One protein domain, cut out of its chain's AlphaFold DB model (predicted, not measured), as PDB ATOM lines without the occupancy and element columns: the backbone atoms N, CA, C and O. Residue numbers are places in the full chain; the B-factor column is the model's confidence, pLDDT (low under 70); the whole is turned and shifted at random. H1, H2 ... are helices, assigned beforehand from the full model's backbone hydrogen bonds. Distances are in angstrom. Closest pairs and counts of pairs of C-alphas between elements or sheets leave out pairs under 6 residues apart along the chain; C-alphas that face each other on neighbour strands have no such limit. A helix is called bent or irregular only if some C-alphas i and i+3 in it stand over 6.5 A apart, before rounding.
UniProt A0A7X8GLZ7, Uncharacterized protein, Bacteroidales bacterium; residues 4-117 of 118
ATOM      1  N   ILE A   4     418.996 434.196 320.473       78.69
ATOM      2  CA  ILE A   4     418.320 434.014 319.184       78.69
ATOM      3  C   ILE A   4     418.734 432.682 318.545       78.69
ATOM      4  O   ILE A   4     417.883 431.939 318.069       78.69
ATOM      5  N   LEU A   5     420.022 432.336 318.602       77.00
ATOM      6  CA  LEU A   5     420.558 431.120 317.989       77.00
ATOM      7  C   LEU A   5     420.036 429.861 318.692       77.00
ATOM      8  O   LEU A   5     419.652 428.904 318.030       77.00
ATOM      9  N   SER A   6     419.937 429.885 320.025       75.88
ATOM     10  CA  SER A   6     419.372 428.772 320.798       75.88
ATOM     11  C   SER A   6     417.878 428.556 320.545       75.88
ATOM     12  O   SER A   6     417.412 427.427 320.634       75.88
ATOM     13  N   LYS A   7     417.128 429.618 320.214       83.38
ATOM     14  CA  LYS A   7     415.703 429.524 319.851       83.38
ATOM     15  C   LYS A   7     415.490 429.113 318.393       83.38
ATOM     16  O   LYS A   7     414.523 428.427 318.099       83.38
ATOM     17  N   ALA A   8     416.392 429.499 317.491       88.56
ATOM     18  CA  ALA A   8     416.328 429.127 316.078       88.56
ATOM     19  C   ALA A   8     416.738 427.664 315.822       88.56
ATOM     20  O   ALA A   8     416.263 427.046 314.872       88.56
ATOM     21  N   LEU A   9     417.599 427.107 316.678       89.69
ATOM     22  CA  LEU A   9     418.133 425.751 316.556       89.69
ATOM     23  C   LEU A   9     417.067 424.652 316.339       89.69
ATOM     24  O   LEU A   9     417.218 423.900 315.376       89.69
ATOM     25  N   PRO A  10     415.985 424.542 317.140       89.38
ATOM     26  CA  PRO A  10     414.963 423.512 316.925       89.38
ATOM     27  C   PRO A  10     414.259 423.633 315.565       89.38
ATOM     28  O   PRO A  10     413.986 422.614 314.934       89.38
ATOM     29  N   HIS A  11     414.025 424.853 315.070       92.25
ATOM     30  CA  HIS A  11     413.411 425.071 313.755       92.25
ATOM     31  C   HIS A  11     414.335 424.618 312.621       92.25
ATOM     32  O   HIS A  11     413.891 423.960 311.680       92.25
ATOM     33  N   VAL A  12     415.633 424.918 312.724       93.38
ATOM     34  CA  VAL A  12     416.631 424.461 311.746       93.38
ATOM     35  C   VAL A  12     416.705 422.933 311.728       93.38
ATOM     36  O   VAL A  12     416.708 422.333 310.653       93.38
ATOM     37  N   ILE A  13     416.699 422.297 312.903       94.44
ATOM     38  CA  ILE A  13     416.691 420.833 313.018       94.44
ATOM     39  C   ILE A  13     415.434 420.248 312.362       94.44
ATOM     40  O   ILE A  13     415.557 419.321 311.565       94.44
ATOM     41  N   ALA A  14     414.248 420.805 312.625       94.38
ATOM     42  CA  ALA A  14     413.000 420.337 312.020       94.38
ATOM     43  C   ALA A  14     413.048 420.383 310.483       94.38
ATOM     44  O   ALA A  14     412.751 419.388 309.822       94.38
ATOM     45  N   VAL A  15     413.511 421.499 309.905       95.25
ATOM     46  CA  VAL A  15     413.646 421.649 308.444       95.25
ATOM     47  C   VAL A  15     414.615 420.617 307.857       95.25
ATOM     48  O   VAL A  15     414.318 420.012 306.823       95.25
ATOM     49  N   LEU A  16     415.750 420.370 308.518       95.62
ATOM     50  CA  LEU A  16     416.712 419.355 308.079       95.62
ATOM     51  C   LEU A  16     416.124 417.940 308.144       95.62
ATOM     52  O   LEU A  16     416.308 417.159 307.209       95.62
ATOM     53  N   VAL A  17     415.373 417.622 309.200       96.31
ATOM     54  CA  VAL A  17     414.684 416.331 309.351       96.31
ATOM     55  C   VAL A  17     413.641 416.137 308.251       96.31
ATOM     56  O   VAL A  17     413.614 415.085 307.614       96.31
ATOM     57  N   PHE A  18     412.833 417.153 307.944       96.31
ATOM     58  CA  PHE A  18     411.856 417.100 306.850       96.31
ATOM     59  C   PHE A  18     412.513 416.863 305.490       96.31
ATOM     60  O   PHE A  18     412.004 416.088 304.671       96.31
ATOM     61  N   MET A  19     413.657 417.500 305.245       95.00
ATOM     62  CA  MET A  19     414.429 417.287 304.025       95.00
ATOM     63  C   MET A  19     414.966 415.852 303.955       95.00
ATOM     64  O   MET A  19     414.810 415.194 302.925       95.00
ATOM     65  N   ALA A  20     415.530 415.345 305.054       95.44
ATOM     66  CA  ALA A  20     416.042 413.980 305.141       95.44
ATOM     67  C   ALA A  20     414.939 412.935 304.909       95.44
ATOM     68  O   ALA A  20     415.120 412.039 304.088       95.44
ATOM     69  N   ILE A  21     413.777 413.084 305.554       95.75
ATOM     70  CA  ILE A  21     412.624 412.184 305.383       95.75
ATOM     71  C   ILE A  21     412.142 412.183 303.928       95.75
ATOM     72  O   ILE A  21     411.956 411.117 303.343       95.75
ATOM     73  N   SER A  22     411.983 413.363 303.319       95.00
ATOM     74  CA  SER A  22     411.503 413.483 301.934       95.00
ATOM     75  C   SER A  22     412.445 412.794 300.941       95.00
ATOM     76  O   SER A  22     411.997 412.099 300.029       95.00
ATOM     77  N   LEU A  23     413.755 412.967 301.127       93.69
ATOM     78  CA  LEU A  23     414.783 412.353 300.288       93.69
ATOM     79  C   LEU A  23     414.920 410.848 300.526       93.69
ATOM     80  O   LEU A  23     415.097 410.103 299.566       93.69
ATOM     81  N   ALA A  24     414.815 410.396 301.776       94.38
ATOM     82  CA  ALA A  24     414.859 408.978 302.120       94.38
ATOM     83  C   ALA A  24     413.651 408.227 301.543       94.38
ATOM     84  O   ALA A  24     413.812 407.164 300.946       94.38
ATOM     85  N   TYR A  25     412.451 408.806 301.650       93.50
ATOM     86  CA  TYR A  25     411.231 408.223 301.090       93.50
ATOM     87  C   TYR A  25     411.301 408.113 299.559       93.50
ATOM     88  O   TYR A  25     410.963 407.080 298.984       93.50
ATOM     89  N   PHE A  26     411.817 409.149 298.890       92.62
ATOM     90  CA  PHE A  26     412.042 409.150 297.443       92.62
ATOM     91  C   PHE A  26     413.498 408.893 297.063       92.62
ATOM     92  O   PHE A  26     414.022 409.502 296.128       92.62
ATOM     93  N   TYR A  27     414.142 407.932 297.721       91.19
ATOM     94  CA  TYR A  27     415.515 407.544 297.403       91.19
ATOM     95  C   TYR A  27     415.772 407.244 295.907       91.19
ATOM     96  O   TYR A  27     416.815 407.662 295.393       91.19
ATOM     97  N   PRO A  28     414.838 406.631 295.137       89.81
ATOM     98  CA  PRO A  28     415.014 406.451 293.691       89.81
ATOM     99  C   PRO A  28     415.268 407.754 292.916       89.81
ATOM    100  O   PRO A  28     415.944 407.724 291.888       89.81
ATOM    101  N   GLN A  29     414.786 408.899 293.414       89.12
ATOM    102  CA  GLN A  29     415.022 410.213 292.811       89.12
ATOM    103  C   GLN A  29     416.516 410.570 292.809       89.12
ATOM    104  O   GLN A  29     417.023 411.082 291.812       89.12
ATOM    105  N   ILE A  30     417.230 410.260 293.896       87.62
ATOM    106  CA  ILE A  30     418.678 410.500 294.029       87.62
ATOM    107  C   ILE A  30     419.460 409.581 293.086       87.62
ATOM    108  O   ILE A  30     420.475 409.979 292.525       87.62
ATOM    109  N   GLN A  31     418.942 408.376 292.834       89.62
ATOM    110  CA  GLN A  31     419.511 407.437 291.862       89.62
ATOM    111  C   GLN A  31     419.293 407.867 290.401       89.62
ATOM    112  O   GLN A  31     419.665 407.135 289.488       89.62
ATOM    113  N   GLY A  32     418.636 409.005 290.156       86.31
ATOM    114  CA  GLY A  32     418.319 409.481 288.810       86.31
ATOM    115  C   GLY A  32     417.236 408.663 288.106       86.31
ATOM    116  O   GLY A  32     416.959 408.904 286.929       86.31
ATOM    117  N   LYS A  33     416.586 407.727 288.808       86.75
ATOM    118  CA  LYS A  33     415.473 406.956 288.258       86.75
ATOM    119  C   LYS A  33     414.285 407.888 288.087       86.75
ATOM    120  O   LYS A  33     413.852 408.560 289.022       86.75
ATOM    121  N   ARG A  34     413.760 407.938 286.869       83.94
ATOM    122  CA  ARG A  34     412.606 408.757 286.512       83.94
ATOM    123  C   ARG A  34     411.614 407.897 285.763       83.94
ATOM    124  O   ARG A  34     412.002 407.023 284.994       83.94
ATOM    125  N   LEU A  35     410.335 408.163 285.996       86.25
ATOM    126  CA  LEU A  35     409.279 407.543 285.219       86.25
ATOM    127  C   LEU A  35     409.312 408.112 283.800       86.25
ATOM    128  O   LEU A  35     409.480 409.322 283.620       86.25
ATOM    129  N   TYR A  36     409.146 407.245 282.806       89.56
ATOM    130  CA  TYR A  36     408.938 407.699 281.441       89.56
ATOM    131  C   TYR A  36     407.588 408.418 281.349       89.56
ATOM    132  O   TYR A  36     406.560 407.881 281.752       89.56
ATOM    133  N   GLN A  37     407.616 409.647 280.842       91.06
ATOM    134  CA  GLN A  37     406.461 410.533 280.731       91.06
ATOM    135  C   GLN A  37     406.238 410.822 279.247       91.06
ATOM    136  O   GLN A  37     407.044 411.506 278.612       91.06
ATOM    137  N   HIS A  38     405.197 410.208 278.679       93.38
ATOM    138  CA  HIS A  38     404.906 410.260 277.245       93.38
ATOM    139  C   HIS A  38     404.652 411.694 276.762       93.38
ATOM    140  O   HIS A  38     405.166 412.110 275.728       93.38
ATOM    141  N   ASP A  39     403.911 412.467 277.548       91.69
ATOM    142  CA  ASP A  39     403.673 413.897 277.360       91.69
ATOM    143  C   ASP A  39     404.980 414.704 277.296       91.69
ATOM    144  O   ASP A  39     405.168 415.494 276.370       91.69
ATOM    145  N   ILE A  40     405.929 414.459 278.208       90.69
ATOM    146  CA  ILE A  40     407.249 415.112 278.179       90.69
ATOM    147  C   ILE A  40     408.031 414.717 276.927       90.69
ATOM    148  O   ILE A  40     408.689 415.567 276.321       90.69
ATOM    149  N   ALA A  41     408.009 413.438 276.551       92.94
ATOM    150  CA  ALA A  41     408.713 412.960 275.367       92.94
ATOM    151  C   ALA A  41     408.165 413.616 274.090       92.94
ATOM    152  O   ALA A  41     408.941 414.127 273.280       92.94
ATOM    153  N   GLN A  42     406.840 413.683 273.958       91.94
ATOM    154  CA  GLN A  42     406.179 414.326 272.829       91.94
ATOM    155  C   GLN A  42     406.441 415.835 272.798       91.94
ATOM    156  O   GLN A  42     406.826 416.365 271.756       91.94
ATOM    157  N   TRP A  43     406.342 416.514 273.945       91.81
ATOM    158  CA  TRP A  43     406.683 417.933 274.057       91.81
ATOM    159  C   TRP A  43     408.128 418.214 273.628       91.81
ATOM    160  O   TRP A  43     408.367 419.147 272.865       91.81
ATOM    161  N   ARG A  44     409.098 417.391 274.055       91.69
ATOM    162  CA  ARG A  44     410.507 417.539 273.643       91.69
ATOM    163  C   ARG A  44     410.689 417.409 272.137       91.69
ATOM    164  O   ARG A  44     411.506 418.140 271.585       91.69
ATOM    165  N   GLY A  45     409.958 416.496 271.497       90.88
ATOM    166  CA  GLY A  45     409.962 416.341 270.043       90.88
ATOM    167  C   GLY A  45     409.445 417.599 269.350       90.88
ATOM    168  O   GLY A  45     410.154 418.191 268.540       90.88
ATOM    169  N   SER A  46     408.256 418.063 269.738       89.81
ATOM    170  CA  SER A  46     407.625 419.257 269.160       89.81
ATOM    171  C   SER A  46     408.392 420.555 269.436       89.81
ATOM    172  O   SER A  46     408.375 421.467 268.618       89.81
ATOM    173  N   ALA A  47     409.076 420.659 270.578       91.38
ATOM    174  CA  ALA A  47     409.844 421.844 270.960       91.38
ATOM    175  C   ALA A  47     411.284 421.845 270.417       91.38
ATOM    176  O   ALA A  47     412.006 422.819 270.634       91.38
ATOM    177  N   LYS A  48     411.738 420.772 269.756       91.94
ATOM    178  CA  LYS A  48     413.155 420.576 269.413       91.94
ATOM    179  C   LYS A  48     413.714 421.698 268.537       91.94
ATOM    180  O   LYS A  48     414.734 422.278 268.891       91.94
ATOM    181  N   GLU A  49     413.019 422.049 267.457       90.81
ATOM    182  CA  GLU A  49     413.429 423.142 266.562       90.81
ATOM    183  C   GLU A  49     413.500 424.486 267.304       90.81
ATOM    184  O   GLU A  49     414.460 425.236 267.142       90.81
ATOM    185  N   ILE A  50     412.512 424.765 268.163       91.25
ATOM    186  CA  ILE A  50     412.437 426.004 268.947       91.25
ATOM    187  C   ILE A  50     413.630 426.110 269.906       91.25
ATOM    188  O   ILE A  50     414.290 427.149 269.973       91.25
ATOM    189  N   MET A  51     413.925 425.026 270.630       91.50
ATOM    190  CA  MET A  51     415.049 424.964 271.568       91.50
ATOM    191  C   MET A  51     416.395 425.102 270.849       91.50
ATOM    192  O   MET A  51     417.230 425.894 271.286       91.50
ATOM    193  N   ASP A  52     416.583 424.401 269.730       92.38
ATOM    194  CA  ASP A  52     417.830 424.428 268.960       92.38
ATOM    195  C   ASP A  52     418.072 425.807 268.316       92.38
ATOM    196  O   ASP A  52     419.204 426.296 268.279       92.38
ATOM    197  N   PHE A  53     417.016 426.475 267.831       91.81
ATOM    198  CA  PHE A  53     417.109 427.842 267.310       91.81
ATOM    199  C   PHE A  53     417.533 428.828 268.400       91.81
ATOM    200  O   PHE A  53     418.407 429.676 268.180       91.81
ATOM    201  N   LYS A  54     416.945 428.693 269.592       90.44
ATOM    202  CA  LYS A  54     417.277 429.527 270.744       90.44
ATOM    203  C   LYS A  54     418.710 429.311 271.216       90.44
ATOM    204  O   LYS A  54     419.392 430.286 271.513       90.44
ATOM    205  N   GLU A  55     419.173 428.066 271.273       91.12
ATOM    206  CA  GLU A  55     420.545 427.742 271.674       91.12
ATOM    207  C   GLU A  55     421.576 428.364 270.720       91.12
ATOM    208  O   GLU A  55     422.589 428.897 271.167       91.12
ATOM    209  N   LYS A  56     421.285 428.383 269.412       92.25
ATOM    210  CA  LYS A  56     422.181 428.949 268.389       92.25
ATOM    211  C   LYS A  56     422.162 430.474 268.313       92.25
ATOM    212  O   LYS A  56     423.197 431.087 268.080       92.25
ATOM    213  N   THR A  57     420.987 431.088 268.428       90.38
ATOM    214  CA  THR A  57     420.814 432.528 268.147       90.38
ATOM    215  C   THR A  57     420.677 433.382 269.401       90.38
ATOM    216  O   THR A  57     420.767 434.608 269.321       90.38
ATOM    217  N   GLY A  58     420.400 432.762 270.550       86.44
ATOM    218  CA  GLY A  58     420.020 433.451 271.781       86.44
ATOM    219  C   GLY A  58     418.640 434.118 271.724       86.44
ATOM    220  O   GLY A  58     418.253 434.774 272.691       86.44
ATOM    221  N   LYS A  59     417.891 433.975 270.620       85.50
ATOM    222  CA  LYS A  59     416.568 434.582 270.422       85.50
ATOM    223  C   LYS A  59     415.471 433.526 270.505       85.50
ATOM    224  O   LYS A  59     415.643 432.395 270.064       85.50
ATOM    225  N   GLU A  60     414.322 433.910 271.047       85.69
ATOM    226  CA  GLU A  60     413.114 433.084 270.988       85.69
ATOM    227  C   GLU A  60     412.545 433.113 269.563       85.69
ATOM    228  O   GLU A  60     412.437 434.186 268.965       85.69
ATOM    229  N   THR A  61     412.151 431.956 269.026       87.38
ATOM    230  CA  THR A  61     411.310 431.915 267.824       87.38
ATOM    231  C   THR A  61     409.839 431.946 268.223       87.38
ATOM    232  O   THR A  61     409.449 431.364 269.233       87.38
ATOM    233  N   LEU A  62     409.013 432.626 267.431       88.75
ATOM    234  CA  LEU A  62     407.558 432.663 267.605       88.75
ATOM    235  C   LEU A  62     406.832 431.664 266.691       88.75
ATOM    236  O   LEU A  62     405.621 431.495 266.818       88.75
ATOM    237  N   TRP A  63     407.564 430.977 265.810       88.81
ATOM    238  CA  TRP A  63     407.028 430.015 264.849       88.81
ATOM    239  C   TRP A  63     407.969 428.818 264.684       88.81
ATOM    240  O   TRP A  63     409.191 428.977 264.658       88.81
ATOM    241  N   THR A  64     407.410 427.619 264.562       89.38
ATOM    242  CA  THR A  64     408.148 426.381 264.283       89.38
ATOM    243  C   THR A  64     407.609 425.758 263.003       89.38
ATOM    244  O   THR A  64     406.397 425.693 262.831       89.38
ATOM    245  N   ASN A  65     408.480 425.315 262.095       87.75
ATOM    246  CA  ASN A  65     408.071 424.697 260.825       87.75
ATOM    247  C   ASN A  65     407.987 423.166 260.915       87.75
ATOM    248  O   ASN A  65     407.365 422.519 260.077       87.75
ATOM    249  N   SER A  66     408.596 422.585 261.949       84.50
ATOM    250  CA  SER A  66     408.642 421.141 262.202       84.50
ATOM    251  C   SER A  66     407.308 420.528 262.640       84.50
ATOM    252  O   SER A  66     407.159 419.309 262.603       84.50
ATOM    253  N   MET A  67     406.315 421.345 263.002       84.31
ATOM    254  CA  MET A  67     404.983 420.888 263.407       84.31
ATOM    255  C   MET A  67     403.954 421.133 262.299       84.31
ATOM    256  O   MET A  67     403.520 422.264 262.121       84.31
ATOM    257  N   PHE A  68     403.539 420.079 261.585       79.62
ATOM    258  CA  PHE A  68     402.436 420.092 260.600       79.62
ATOM    259  C   PHE A  68     402.453 421.271 259.600       79.62
ATOM    260  O   PHE A  68     401.419 421.863 259.310       79.62
ATOM    261  N   GLY A  69     403.630 421.623 259.068       83.19
ATOM    262  CA  GLY A  69     403.782 422.732 258.115       83.19
ATOM    263  C   GLY A  69     403.828 424.126 258.752       83.19
ATOM    264  O   GLY A  69     403.939 425.117 258.034       83.19
ATOM    265  N   GLY A  70     403.773 424.214 260.081       85.56
ATOM    266  CA  GLY A  70     403.878 425.458 260.828       85.56
ATOM    267  C   GLY A  70     403.013 425.472 262.088       85.56
ATOM    268  O   GLY A  70     401.824 425.171 262.029       85.56
ATOM    269  N   MET A  71     403.577 425.879 263.228       91.06
ATOM    270  CA  MET A  71     402.815 426.146 264.451       91.06
ATOM    271  C   MET A  71     403.395 427.346 265.216       91.06
ATOM    272  O   MET A  71     404.617 427.519 265.259       91.06
ATOM    273  N   PRO A  72     402.561 428.165 265.883       89.94
ATOM    274  CA  PRO A  72     403.065 429.191 266.783       89.94
ATOM    275  C   PRO A  72     403.801 428.599 267.995       89.94
ATOM    276  O   PRO A  72     403.268 427.762 268.725       89.94
ATOM    277  N   ALA A  73     405.015 429.081 268.261       88.75
ATOM    278  CA  ALA A  73     405.886 428.544 269.310       88.75
ATOM    279  C   ALA A  73     405.347 428.769 270.732       88.75
ATOM    280  O   ALA A  73     405.641 427.983 271.630       88.75
ATOM    281  N   TYR A  74     404.514 429.794 270.947       86.38
ATOM    282  CA  TYR A  74     403.899 430.064 272.253       86.38
ATOM    283  C   TYR A  74     402.920 428.976 272.713       86.38
ATOM    284  O   TYR A  74     402.639 428.888 273.905       86.38
ATOM    285  N   LEU A  75     402.433 428.127 271.798       85.94
ATOM    286  CA  LEU A  75     401.605 426.963 272.129       85.94
ATOM    287  C   LEU A  75     402.433 425.739 272.548       85.94
ATOM    288  O   LEU A  75     401.876 424.785 273.083       85.94
ATOM    289  N   ILE A  76     403.749 425.754 272.312       86.94
ATOM    290  CA  ILE A  76     404.645 424.614 272.554       86.94
ATOM    291  C   ILE A  76     405.671 424.958 273.636       86.94
ATOM    292  O   ILE A  76     405.742 424.322 274.689       86.94
ATOM    293  N   SER A  77     406.525 425.944 273.362       82.44
ATOM    294  CA  SER A  77     407.610 426.353 274.246       82.44
ATOM    295  C   SER A  77     408.095 427.751 273.871       82.44
ATOM    296  O   SER A  77     408.991 427.905 273.053       82.44
ATOM    297  N   ALA A  78     407.515 428.780 274.488       82.00
ATOM    298  CA  ALA A  78     408.059 430.134 274.446       82.00
ATOM    299  C   ALA A  78     408.491 430.543 275.853       82.00
ATOM    300  O   ALA A  78     407.740 430.370 276.821       82.00
ATOM    301  N   ASN A  79     409.708 431.069 275.987       77.75
ATOM    302  CA  ASN A  79     410.173 431.553 277.278       77.75
ATOM    303  C   ASN A  79     409.869 433.045 277.435       77.75
ATOM    304  O   ASN A  79     410.345 433.883 276.674       77.75
ATOM    305  N   TYR A  80     409.109 433.380 278.472       81.38
ATOM    306  CA  TYR A  80     408.794 434.757 278.823       81.38
ATOM    307  C   TYR A  80     409.691 435.201 279.978       81.38
ATOM    308  O   TYR A  80     409.568 434.709 281.102       81.38
ATOM    309  N   SER A  81     410.574 436.170 279.721       75.25
ATOM    310  CA  SER A  81     411.519 436.709 280.715       75.25
ATOM    311  C   SER A  81     410.826 437.281 281.964       75.25
ATOM    312  O   SER A  81     411.364 437.195 283.071       75.25
ATOM    313  N   GLY A  82     409.609 437.807 281.797       82.88
ATOM    314  CA  GLY A  82     408.769 438.355 282.864       82.88
ATOM    315  C   GLY A  82     407.990 437.324 283.688       82.88
ATOM    316  O   GLY A  82     407.241 437.719 284.579       82.88
ATOM    317  N   ASN A  83     408.125 436.016 283.436       85.81
ATOM    318  CA  ASN A  83     407.340 435.008 284.153       85.81
ATOM    319  C   ASN A  83     407.881 434.765 285.577       85.81
ATOM    320  O   ASN A  83     408.687 433.863 285.827       85.81
ATOM    321  N   LEU A  84     407.423 435.585 286.526       87.56
ATOM    322  CA  LEU A  84     407.750 435.460 287.950       87.56
ATOM    323  C   LEU A  84     407.253 434.136 288.541       87.56
ATOM    324  O   LEU A  84     407.958 433.524 289.343       87.56
ATOM    325  N   MET A  85     406.095 433.649 288.092       88.81
ATOM    326  CA  MET A  85     405.518 432.393 288.573       88.81
ATOM    327  C   MET A  85     406.434 431.202 288.274       88.81
ATOM    328  O   MET A  85     406.616 430.323 289.116       88.81
ATOM    329  N   LEU A  86     407.100 431.201 287.115       87.50
ATOM    330  CA  LEU A  86     408.088 430.179 286.772       87.50
ATOM    331  C   LEU A  86     409.289 430.194 287.731       87.50
ATOM    332  O   LEU A  86     409.805 429.129 288.078       87.50
ATOM    333  N   LYS A  87     409.731 431.378 288.175       88.25
ATOM    334  CA  LYS A  87     410.826 431.513 289.151       88.25
ATOM    335  C   LYS A  87     410.406 430.983 290.520       88.25
ATOM    336  O   LYS A  87     411.148 430.198 291.103       88.25
ATOM    337  N   VAL A  88     409.207 431.341 290.983       91.25
ATOM    338  CA  VAL A  88     408.643 430.846 292.250       91.25
ATOM    339  C   VAL A  88     408.489 429.326 292.216       91.25
ATOM    340  O   VAL A  88     408.975 428.642 293.110       91.25
ATOM    341  N   ASN A  89     407.914 428.776 291.144       89.81
ATOM    342  CA  ASN A  89     407.754 427.331 290.987       89.81
ATOM    343  C   ASN A  89     409.109 426.596 291.010       89.81
ATOM    344  O   ASN A  89     409.245 425.566 291.670       89.81
ATOM    345  N   LYS A  90     410.142 427.133 290.346       88.19
ATOM    346  CA  LYS A  90     411.500 426.563 290.406       88.19
ATOM    347  C   LYS A  90     412.089 426.622 291.816       88.19
ATOM    348  O   LYS A  90     412.695 425.645 292.242       88.19
ATOM    349  N   ALA A  91     411.891 427.732 292.528       89.56
ATOM    350  CA  ALA A  91     412.371 427.898 293.896       89.56
ATOM    351  C   ALA A  91     411.690 426.919 294.865       89.56
ATOM    352  O   ALA A  91     412.371 426.271 295.656       89.56
ATOM    353  N   MET A  92     410.369 426.738 294.757       88.94
ATOM    354  CA  MET A  92     409.636 425.764 295.574       88.94
ATOM    355  C   MET A  92     410.127 424.333 295.320       88.94
ATOM    356  O   MET A  92     410.317 423.563 296.257       88.94
ATOM    357  N   HIS A  93     410.415 423.977 294.068       90.50
ATOM    358  CA  HIS A  93     410.855 422.629 293.697       90.50
ATOM    359  C   HIS A  93     412.377 422.423 293.677       90.50
ATOM    360  O   HIS A  93     412.865 421.580 292.922       90.50
ATOM    361  N   PHE A  94     413.132 423.135 294.521       89.50
ATOM    362  CA  PHE A  94     414.597 423.007 294.578       89.50
ATOM    363  C   PHE A  94     415.068 421.567 294.862       89.50
ATOM    364  O   PHE A  94     416.074 421.129 294.310       89.50
ATOM    365  N   LEU A  95     414.304 420.799 295.651       86.19
ATOM    366  CA  LEU A  95     414.610 419.410 296.018       86.19
ATOM    367  C   LEU A  95     414.265 418.385 294.915       86.19
ATOM    368  O   LEU A  95     414.270 417.182 295.164       86.19
ATOM    369  N   GLN A  96     413.946 418.866 293.706       86.31
ATOM    370  CA  GLN A  96     413.370 418.113 292.589       86.31
ATOM    371  C   GLN A  96     412.037 417.426 292.948       86.31
ATOM    372  O   GLN A  96     411.627 417.306 294.104       86.31
ATOM    373  N   ARG A  97     411.261 417.061 291.928       88.50
ATOM    374  CA  ARG A  97     409.994 416.338 292.103       88.50
ATOM    375  C   ARG A  97     410.265 414.830 291.995       88.50
ATOM    376  O   ARG A  97     411.036 414.458 291.106       88.50
ATOM    377  N   PRO A  98     409.613 413.979 292.813       89.44
ATOM    378  CA  PRO A  98     408.502 414.280 293.732       89.44
ATOM    379  C   PRO A  98     408.880 414.734 295.158       89.44
ATOM    380  O   PRO A  98     407.996 415.213 295.867       89.44
ATOM    381  N   ALA A  99     410.143 414.637 295.590       93.00
ATOM    382  CA  ALA A  99     410.519 414.856 296.996       93.00
ATOM    383  C   ALA A  99     410.158 416.247 297.535       93.00
ATOM    384  O   ALA A  99     409.700 416.379 298.670       93.00
ATOM    385  N   SER A 100     410.291 417.277 296.700       92.81
ATOM    386  CA  SER A 100     409.886 418.641 297.051       92.81
ATOM    387  C   SER A 100     408.419 418.764 297.476       92.81
ATOM    388  O   SER A 100     408.130 419.591 298.330       92.81
ATOM    389  N   PHE A 101     407.494 417.951 296.949       92.94
ATOM    390  CA  PHE A 101     406.081 418.039 297.334       92.94
ATOM    391  C   PHE A 101     405.859 417.657 298.799       92.94
ATOM    392  O   PHE A 101     405.214 418.407 299.528       92.94
ATOM    393  N   ILE A 102     406.433 416.532 299.244       94.50
ATOM    394  CA  ILE A 102     406.324 416.092 300.643       94.50
ATOM    395  C   ILE A 102     407.055 417.075 301.561       94.50
ATOM    396  O   ILE A 102     406.516 417.455 302.598       94.50
ATOM    397  N   PHE A 103     408.230 417.561 301.151       96.06
ATOM    398  CA  PHE A 103     408.968 418.566 301.913       96.06
ATOM    399  C   PHE A 103     408.148 419.846 302.134       96.06
ATOM    400  O   PHE A 103     408.014 420.296 303.269       96.06
ATOM    401  N   ILE A 104     407.564 420.411 301.070       95.12
ATOM    402  CA  ILE A 104     406.734 421.623 301.155       95.12
ATOM    403  C   ILE A 104     405.492 421.369 302.015       95.12
ATOM    404  O   ILE A 104     405.128 422.236 302.803       95.12
ATOM    405  N   ALA A 105     404.856 420.200 301.895       95.06
ATOM    406  CA  ALA A 105     403.687 419.858 302.701       95.06
ATOM    407  C   ALA A 105     404.026 419.795 304.200       95.06
ATOM    408  O   ALA A 105     403.329 420.408 305.008       95.06
ATOM    409  N   MET A 106     405.124 419.125 304.571       96.25
ATOM    410  CA  MET A 106     405.594 419.072 305.964       96.25
ATOM    411  C   MET A 106     406.003 420.452 306.477       96.25
ATOM    412  O   MET A 106     405.643 420.819 307.590       96.25
ATOM    413  N   LEU A 107     406.703 421.241 305.657       95.75
ATOM    414  CA  LEU A 107     407.094 422.603 306.011       95.75
ATOM    415  C   LEU A 107     405.872 423.506 306.217       95.75
ATOM    416  O   LEU A 107     405.820 424.253 307.188       95.75
ATOM    417  N   GLY A 108     404.878 423.424 305.331       95.31
ATOM    418  CA  GLY A 108     403.633 424.181 305.439       95.31
ATOM    419  C   GLY A 108     402.835 423.800 306.683       95.31
ATOM    420  O   GLY A 108     402.389 424.679 307.418       95.31
ATOM    421  N   PHE A 109     402.723 422.500 306.968       96.06
ATOM    422  CA  PHE A 109     402.091 422.017 308.195       96.06
ATOM    423  C   PHE A 109     402.848 422.474 309.447       96.06
ATOM    424  O   PHE A 109     402.241 422.918 310.414       96.06
ATOM    425  N   TYR A 110     404.177 422.438 309.416       95.50
ATOM    426  CA  TYR A 110     405.000 422.914 310.519       95.50
ATOM    427  C   TYR A 110     404.819 424.412 310.787       95.50
ATOM    428  O   TYR A 110     404.634 424.813 311.931       95.50
ATOM    429  N   ILE A 111     404.807 425.240 309.737       95.25
ATOM    430  CA  ILE A 111     404.523 426.675 309.864       95.25
ATOM    431  C   ILE A 111     403.124 426.891 310.453       95.25
ATOM    432  O   ILE A 111     402.962 427.743 311.323       95.25
ATOM    433  N   LEU A 112     402.130 426.107 310.025       96.19
ATOM    434  CA  LEU A 112     400.779 426.171 310.583       96.19
ATOM    435  C   LEU A 112     400.767 425.871 312.092       96.19
ATOM    436  O   LEU A 112     400.133 426.607 312.844       96.19
ATOM    437  N   LEU A 113     401.496 424.844 312.545       94.94
ATOM    438  CA  LEU A 113     401.617 424.525 313.973       94.94
ATOM    439  C   LEU A 113     402.242 425.676 314.769       94.94
ATOM    440  O   LEU A 113     401.702 426.054 315.806       94.94
ATOM    441  N   LEU A 114     403.297 426.300 314.236       93.31
ATOM    442  CA  LEU A 114     403.924 427.464 314.868       93.31
ATOM    443  C   LEU A 114     402.963 428.654 314.982       93.31
ATOM    444  O   LEU A 114     402.980 429.364 315.985       93.31
ATOM    445  N   VAL A 115     402.114 428.877 313.972       94.38
ATOM    446  CA  VAL A 115     401.079 429.925 314.008       94.38
ATOM    447  C   VAL A 115     400.038 429.636 315.090       94.38
ATOM    448  O   VAL A 115     399.568 430.564 315.746       94.38
ATOM    449  N   PHE A 116     399.708 428.365 315.321       94.94
ATOM    450  CA  PHE A 116     398.840 427.947 316.426       94.94
ATOM    451  C   PHE A 116     399.535 427.925 317.794       94.94
ATOM    452  O   PHE A 116     398.875 427.667 318.798       94.94
ATOM    453  N   GLY A 117     400.831 428.240 317.856       87.12
ATOM    454  CA  GLY A 117     401.599 428.274 319.099       87.12
ATOM    455  C   GLY A 117     401.965 426.893 319.647       87.12
ATOM    456  O   GLY A 117     402.261 426.796 320.839       87.12
TER     457      GLY A 117
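What this domain is: This is residues 4 to 117 of the 118 residues of an uncharacterized protein of Bacteroidales bacterium (UniProt A0A7X8GLZ7). This is an open, elongated arch with an empty middle: at one end the two long helices H1 and H6 make a narrow V, touching where H1 ends and H6 begins, and from there the backbone goes out through H2 and H3 and comes back through H5. At the far end sits H4 with the short antiparallel pairing of residues 63 to 64 with 71 to 72, part of the long stretch of residues 58 to 83 that then leads back to H5, and H3 and H5 are separate limbs with open space between them. The printed part has 114 residues with six named helices, H1 to H6 in order along the chain, and no named strand; the class is all helix. It is only just extended, close to loose, with a radius of gyration of the C-alphas of 20.2 A, and it spans 63 by 31 by 25 A.

How they stand to each other: Begin with the longest helix, H1, residues 4 to 25; it has a kink of 26 degrees near residue 11 and is only just irregular, with C-alphas 7 and 10 lying 6.7 A apart. With residues 15 to 25 alone it touches H6, residues 99 to 115; look at the closest C-alphas, those of Ser 22 and Ala 99, 5.2 A apart. The two run opposite ways at a shallow tilt of 33 degrees, only just short of steep. H2, residues 27 to 30, is close to H1 but not clearly touching; their closest C-alphas, Leu 23 and Ile 30, are 7.6 A apart. H5, residues 84 to 92, is close to H6 but not clearly touching, with the closest C-alphas, Met 92 and Ser 100, 7.3 A apart, and the two are about perpendicular at 90 degrees. H3, residues 38 to 46, and H4, residues 48 to 57, meet only through their link. H3 and H5 are apart, and so are H4 and H6. Every O i to N i+4 pair is within hydrogen-bond range in H3, H4, H5 and H6; in H1 it is 16 of 18, and H2 is too short for such a pair.

Where its parts are: Find C-alpha 4 at (418.320, 434.014, 319.184); from there H1 runs 32.3 A to C-alpha 25 at (411.231, 408.223, 301.090). H4 measures 14.3 A from C-alpha 48 to C-alpha 57. Between them along the chain come H2 and H3, the latter 12.4 A long. In the stretch after H4, residues 63 to 64 pair antiparallel with residues 71 to 72. H5 is 12.5 A long, and H6 runs 24.6 A to C-alpha 115 at (401.079, 429.925, 314.008).

The domain as a whole: The two C-alphas farthest apart, those of Ser 6 and Gly 69, are 64.9 A from each other. Residues 4 to 10 of H1, residues 35 to 42, of which 38 to 42 belong to H3, and residues 81 to 91, of which 84 to 91 belong to H5, stand free. The link from H4 to H5, 26 residues, is long. The printed part has no cut, its mean pLDDT is 89.8, and no printed residue is under 70.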